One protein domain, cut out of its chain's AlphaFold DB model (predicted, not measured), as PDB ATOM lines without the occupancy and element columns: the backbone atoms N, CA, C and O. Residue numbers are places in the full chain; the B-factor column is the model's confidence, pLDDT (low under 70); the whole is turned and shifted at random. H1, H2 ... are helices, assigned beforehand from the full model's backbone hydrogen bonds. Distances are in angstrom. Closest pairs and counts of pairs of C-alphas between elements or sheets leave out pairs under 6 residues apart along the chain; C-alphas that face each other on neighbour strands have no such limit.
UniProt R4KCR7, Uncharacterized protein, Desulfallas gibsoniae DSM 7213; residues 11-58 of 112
ATOM      1  N   PHE A  11     -27.977  42.071 100.654       61.97
ATOM      2  CA  PHE A  11     -28.975  41.589  99.701       61.97
ATOM      3  C   PHE A  11     -29.947  42.693  99.243       61.97
ATOM      4  O   PHE A  11     -30.931  42.999  99.909       61.97
ATOM      5  N   ASP A  12     -29.716  43.254  98.053       71.50
ATOM      6  CA  ASP A  12     -30.667  44.155  97.387       71.50
ATOM      7  C   ASP A  12     -31.270  43.473  96.143       71.50
ATOM      8  O   ASP A  12     -30.744  43.615  95.030       71.50
ATOM      9  N   PRO A  13     -32.390  42.744  96.302       70.69
ATOM     10  CA  PRO A  13     -33.013  42.005  95.210       70.69
ATOM     11  C   PRO A  13     -33.582  42.927  94.134       70.69
ATOM     12  O   PRO A  13     -33.721  42.507  92.989       70.69
ATOM     13  N   VAL A  14     -33.916  44.179  94.469       76.50
ATOM     14  CA  VAL A  14     -34.384  45.145  93.473       76.50
ATOM     15  C   VAL A  14     -33.212  45.524  92.578       76.50
ATOM     16  O   VAL A  14     -33.338  45.420  91.359       76.50
ATOM     17  N   SER A  15     -32.052  45.853  93.153       77.44
ATOM     18  CA  SER A  15     -30.849  46.148  92.363       77.44
ATOM     19  C   SER A  15     -30.380  44.953  91.532       77.44
ATOM     20  O   SER A  15     -29.988  45.132  90.381       77.44
ATOM     21  N   GLU A  16     -30.449  43.730  92.065       79.69
ATOM     22  CA  GLU A  16     -30.091  42.529  91.310       79.69
ATOM     23  C   GLU A  16     -31.035  42.287  90.140       79.69
ATOM     24  O   GLU A  16     -30.589  41.932  89.051       79.69
ATOM     25  N   ASN A  17     -32.338  42.487  90.339       82.00
ATOM     26  CA  ASN A  17     -33.318  42.346  89.269       82.00
ATOM     27  C   ASN A  17     -33.111  43.411  88.190       82.00
ATOM     28  O   ASN A  17     -33.177  43.089  87.007       82.00
ATOM     29  N   VAL A  18     -32.803  44.652  88.580       83.56
ATOM     30  CA  VAL A  18     -32.459  45.720  87.632       83.56
ATOM     31  C   VAL A  18     -31.181  45.377  86.864       83.56
ATOM     32  O   VAL A  18     -31.155  45.553  85.653       83.56
ATOM     33  N   LYS A  19     -30.153  44.824  87.522       84.38
ATOM     34  CA  LYS A  19     -28.930  44.348  86.847       84.38
ATOM     35  C   LYS A  19     -29.227  43.235  85.845       84.38
ATOM     36  O   LYS A  19     -28.830  43.347  84.696       84.38
ATOM     37  N   LYS A  20     -29.996  42.216  86.238       85.31
ATOM     38  CA  LYS A  20     -30.410  41.125  85.337       85.31
ATOM     39  C   LYS A  20     -31.214  41.644  84.142       85.31
ATOM     40  O   LYS A  20     -31.044  41.156  83.031       85.31
ATOM     41  N   LEU A  21     -32.083  42.631  84.362       85.00
ATOM     42  CA  LEU A  21     -32.813  43.292  83.281       85.00
ATOM     43  C   LEU A  21     -31.881  44.097  82.376       85.00
ATOM     44  O   LEU A  21     -32.063  44.044  81.169       85.00
ATOM     45  N   ALA A  22     -30.882  44.789  82.925       85.50
ATOM     46  CA  ALA A  22     -29.881  45.500  82.133       85.50
ATOM     47  C   ALA A  22     -29.020  44.540  81.294       85.50
ATOM     48  O   ALA A  22     -28.706  44.860  80.152       85.50
ATOM     49  N   ASP A  23     -28.680  43.364  81.831       86.81
ATOM     50  CA  ASP A  23     -27.912  42.337  81.115       86.81
ATOM     51  C   ASP A  23     -28.697  41.754  79.928       86.81
ATOM     52  O   ASP A  23     -28.121  41.465  78.881       86.81
ATOM     53  N   LEU A  24     -30.015  41.578  80.083       85.44
ATOM     54  CA  LEU A  24     -30.892  41.028  79.044       85.44
ATOM     55  C   LEU A  24     -31.378  42.090  78.048       85.44
ATOM     56  O   LEU A  24     -31.457  41.820  76.853       85.44
ATOM     57  N   PHE A  25     -31.699  43.286  78.540       85.12
ATOM     58  CA  PHE A  25     -32.299  44.385  77.785       85.12
ATOM     59  C   PHE A  25     -31.640  45.723  78.173       85.12
ATOM     60  O   PHE A  25     -32.216  46.522  78.918       85.12
ATOM     61  N   PRO A  26     -30.430  46.017  77.669       82.75
ATOM     62  CA  PRO A  26     -29.696  47.225  78.050       82.75
ATOM     63  C   PRO A  26     -30.445  48.524  77.721       82.75
ATOM     64  O   PRO A  26     -30.317  49.513  78.437       82.75
ATOM     65  N   SER A  27     -31.255  48.520  76.656       81.88
ATOM     66  CA  SER A  27     -32.089  49.648  76.207       81.88
ATOM     67  C   SER A  27     -33.186  50.037  77.207       81.88
ATOM     68  O   SER A  27     -33.700  51.157  77.159       81.88
ATOM     69  N   VAL A  28     -33.534  49.121  78.113       84.88
ATOM     70  CA  VAL A  28     -34.661  49.229  79.044       84.88
ATOM     71  C   VAL A  28     -34.269  49.879  80.368       84.88
ATOM     72  O   VAL A  28     -35.128  50.389  81.083       84.88
ATOM     73  N   VAL A  29     -32.986  49.889  80.724       83.75
ATOM     74  CA  VAL A  29     -32.526  50.467  81.991       83.75
ATOM     75  C   VAL A  29     -31.866  51.817  81.728       83.75
ATOM     76  O   VAL A  29     -30.815  51.889  81.096       83.75
ATOM     77  N   LYS A  30     -32.462  52.899  82.240       80.56
ATOM     78  CA  LYS A  30     -31.931  54.272  82.153       80.56
ATOM     79  C   LYS A  30     -31.724  54.826  83.555       80.56
ATOM     80  O   LYS A  30     -32.619  54.740  84.390       80.56
ATOM     81  N   ASP A  31     -30.532  55.356  83.830       74.75
ATOM     82  CA  ASP A  31     -30.166  55.949  85.128       74.75
ATOM     83  C   ASP A  31     -30.456  55.045  86.347       74.75
ATOM     84  O   ASP A  31     -30.794  55.510  87.435       74.75
ATOM     85  N   GLY A  32     -30.342  53.723  86.169       71.50
ATOM     86  CA  GLY A  32     -30.618  52.733  87.218       71.50
ATOM     87  C   GLY A  32     -32.106  52.465  87.480       71.50
ATOM     88  O   GLY A  32     -32.430  51.753  88.430       71.50
ATOM     89  N   GLN A  33     -33.006  52.996  86.650       77.62
ATOM     90  CA  GLN A  33     -34.443  52.727  86.685       77.62
ATOM     91  C   GLN A  33     -34.891  51.955  85.441       77.62
ATOM     92  O   GLN A  33     -34.312  52.081  84.363       77.62
ATOM     93  N   VAL A  34     -35.934  51.142  85.604       81.62
ATOM     94  CA  VAL A  34     -36.535  50.369  84.512       81.62
ATOM     95  C   VAL A  34     -37.530  51.257  83.767       81.62
ATOM     96  O   VAL A  34     -38.542  51.675  84.329       81.62
ATOM     97  N   ASP A  35     -37.250  51.519  82.495       84.38
ATOM     98  CA  ASP A  35     -38.162  52.156  81.553       84.38
ATOM     99  C   ASP A  35     -39.163  51.103  81.052       84.38
ATOM    100  O   ASP A  35     -38.880  50.285  80.176       84.38
ATOM    101  N   PHE A  36     -40.352  51.084  81.657       79.12
ATOM    102  CA  PHE A  36     -41.390  50.110  81.321       79.12
ATOM    103  C   PHE A  36     -41.926  50.257  79.891       79.12
ATOM    104  O   PHE A  36     -42.465  49.284  79.364       79.12
ATOM    105  N   GLU A  37     -41.811  51.431  79.267       79.00
ATOM    106  CA  GLU A  37     -42.210  51.614  77.867       79.00
ATOM    107  C   GLU A  37     -41.184  50.967  76.938       79.00
ATOM    108  O   GLU A  37     -41.555  50.183  76.064       79.00
ATOM    109  N   ALA A  38     -39.892  51.198  77.192       80.75
ATOM    110  CA  ALA A  38     -38.818  50.516  76.477       80.75
ATOM    111  C   ALA A  38     -38.889  48.989  76.661       80.75
ATOM    112  O   ALA A  38     -38.751  48.259  75.684       80.75
ATOM    113  N   LEU A  39     -39.180  48.498  77.877       83.19
ATOM    114  CA  LEU A  39     -39.321  47.058  78.144       83.19
ATOM    115  C   LEU A  39     -40.432  46.425  77.313       83.19
ATOM    116  O   LEU A  39     -40.250  45.349  76.752       83.19
ATOM    117  N   LYS A  40     -41.594  47.084  77.248       77.94
ATOM    118  CA  LYS A  40     -42.729  46.603  76.454       77.94
ATOM    119  C   LYS A  40     -42.376  46.537  74.973       77.94
ATOM    120  O   LYS A  40     -42.697  45.546  74.336       77.94
ATOM    121  N   ASN A  41     -41.693  47.553  74.453       78.69
ATOM    122  CA  ASN A  41     -41.290  47.591  73.049       78.69
ATOM    123  C   ASN A  41     -40.259  46.500  72.715       78.69
ATOM    124  O   ASN A  41     -40.382  45.846  71.685       78.69
ATOM    125  N   GLU A  42     -39.273  46.276  73.591       76.81
ATOM    126  CA  GLU A  42     -38.208  45.280  73.395       76.81
ATOM    127  C   GLU A  42     -38.729  43.838  73.501       76.81
ATOM    128  O   GLU A  42     -38.309  42.957  72.754       76.81
ATOM    129  N   LEU A  43     -39.697  43.597  74.393       76.81
ATOM    130  CA  LEU A  43     -40.422  42.327  74.462       76.81
ATOM    131  C   LEU A  43     -41.362  42.122  73.258       76.81
ATOM    132  O   LEU A  43     -41.883  41.025  73.092       76.81
ATOM    133  N   GLY A  44     -41.543  43.134  72.402       67.50
ATOM    134  CA  GLY A  44     -42.477  43.146  71.279       67.50
ATOM    135  C   GLY A  44     -43.882  43.586  71.693       67.50
ATOM    136  O   GLY A  44     -44.270  43.459  72.855       67.50
ATOM    137  N   GLU A  45     -44.667  44.082  70.725       57.06
ATOM    138  CA  GLU A  45     -46.115  44.292  70.865       57.06
ATOM    139  C   GLU A  45     -46.811  42.939  71.084       57.06
ATOM    140  O   GLU A  45     -47.481  42.385  70.214       57.06
ATOM    141  N   PHE A  46     -46.656  42.374  72.276       53.50
ATOM    142  CA  PHE A  46     -47.657  41.479  72.801       53.50
ATOM    143  C   PHE A  46     -48.869  42.354  73.038       53.50
ATOM    144  O   PHE A  46     -48.950  43.051  74.054       53.50
ATOM    145  N   GLU A  47     -49.754  42.328  72.035       48.34
ATOM    146  CA  GLU A  47     -51.184  42.567  72.156       48.34
ATOM    147  C   GLU A  47     -51.537  42.332  73.610       48.34
ATOM    148  O   GLU A  47     -51.348  41.232  74.148       48.34
ATOM    149  N   THR A  48     -51.817  43.444  74.266       44.75
ATOM    150  CA  THR A  48     -51.892  43.576  75.696       44.75
ATOM    151  C   THR A  48     -52.552  42.329  76.245       44.75
ATOM    152  O   THR A  48     -53.743  42.106  76.033       44.75
ATOM    153  N   VAL A  49     -51.806  41.503  76.990       49.19
ATOM    154  CA  VAL A  49     -52.454  40.416  77.731       49.19
ATOM    155  C   VAL A  49     -53.595  41.037  78.566       49.19
ATOM    156  O   VAL A  49     -54.568  40.353  78.841       49.19
ATOM    157  N   SER A  50     -53.549  42.354  78.873       47.88
ATOM    158  CA  SER A  50     -54.633  43.132  79.490       47.88
ATOM    159  C   SER A  50     -55.999  43.050  78.793       47.88
ATOM    160  O   SER A  50     -56.992  43.089  79.510       47.88
ATOM    161  N   ASP A  51     -56.089  42.827  77.478       42.91
ATOM    162  CA  ASP A  51     -57.387  42.704  76.782       42.91
ATOM    163  C   ASP A  51     -57.979  41.282  76.861       42.91
ATOM    164  O   ASP A  51     -59.159  41.074  76.583       42.91
ATOM    165  N   LYS A  52     -57.192  40.301  77.334       43.97
ATOM    166  CA  LYS A  52     -57.637  38.942  77.720       43.97
ATOM    167  C   LYS A  52     -57.472  38.645  79.224       43.97
ATOM    168  O   LYS A  52     -57.692  37.519  79.657       43.97
ATOM    169  N   LEU A  53     -57.086  39.633  80.037       47.66
ATOM    170  CA  LEU A  53     -56.743  39.496  81.468       47.66
ATOM    171  C   LEU A  53     -57.849  39.939  82.423       47.66
ATOM    172  O   LEU A  53     -57.595  40.079  83.623       47.66
ATOM    173  N   SER A  54     -59.078  40.113  81.943       48.97
ATOM    174  CA  SER A  54     -60.233  40.307  82.828       48.97
ATOM    175  C   SER A  54     -60.442  39.139  83.810       48.97
ATOM    176  O   SER A  54     -61.236  39.266  84.734       48.97
ATOM    177  N   GLU A  55     -59.701  38.032  83.664       49.75
ATOM    178  CA  GLU A  55     -59.691  36.883  84.576       49.75
ATOM    179  C   GLU A  55     -58.412  36.770  85.435       49.75
ATOM    180  O   GLU A  55     -57.959  35.674  85.768       49.75
ATOM    181  N   ARG A  56     -57.789  37.884  85.841       61.94
ATOM    182  CA  ARG A  56     -56.770  37.843  86.909       61.94
ATOM    183  C   ARG A  56     -57.446  37.696  88.272       61.94
ATOM    184  O   ARG A  56     -57.697  38.673  88.969       61.94
ATOM    185  N   TYR A  57     -57.735  36.456  88.658       72.31
ATOM    186  CA  TYR A  57     -58.179  36.149  90.015       72.31
ATOM    187  C   TYR A  57     -56.964  36.112  90.948       72.31
ATOM    188  O   TYR A  57     -56.251  35.115  91.045       72.31
ATOM    189  N   GLU A  58     -56.688  37.231  91.612       77.06
ATOM    190  CA  GLU A  58     -55.660  37.307  92.646       77.06
ATOM    191  C   GLU A  58     -56.318  37.246  94.027       77.06
ATOM    192  O   GLU A  58     -57.262  37.979  94.316       77.06
TER     193      GLU A  58
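AT A GLANCE: This is residues 11 to 58 of the 112 residues of an uncharacterized protein of Desulfallas gibsoniae DSM 7213 (UniProt R4KCR7). With little regular structure, the printed part makes an open arch: H1 is one leg, H2 lies at the top, and the free residues 49 to 58 stick out as the other leg. Its 48 residues include two named helices, H1 then H2, and no named strand; the class is all helix, with 19 residues in named elements. It is loose, with a radius of gyration of the C-alphas of 13.3 A and spans of 34 by 25 by 15 A.

IN THESE COORDINATES: Find C-alpha 13 at (-33.013, 42.005, 95.210); from there H1, residues 13 to 24, runs 16.3 A. H2, residues 36 to 42, runs 9.8 A to C-alpha 42 at (-38.208, 45.280, 73.395).

HOW THE PARTS SIT: H1 and H2 are apart. In the long link of 11 residues between them, residues 29 to 30 pair antiparallel with residues 33 to 34. In H1 and H2, every O i to N i+4 pair is within hydrogen-bond range.

THE WHOLE: The C-alphas farthest apart, of Phe 11 and Asp 51, are 36.5 A apart. The printed part has no cut. Look for pLDDT under 70 at residue 11 and residues 44 to 56.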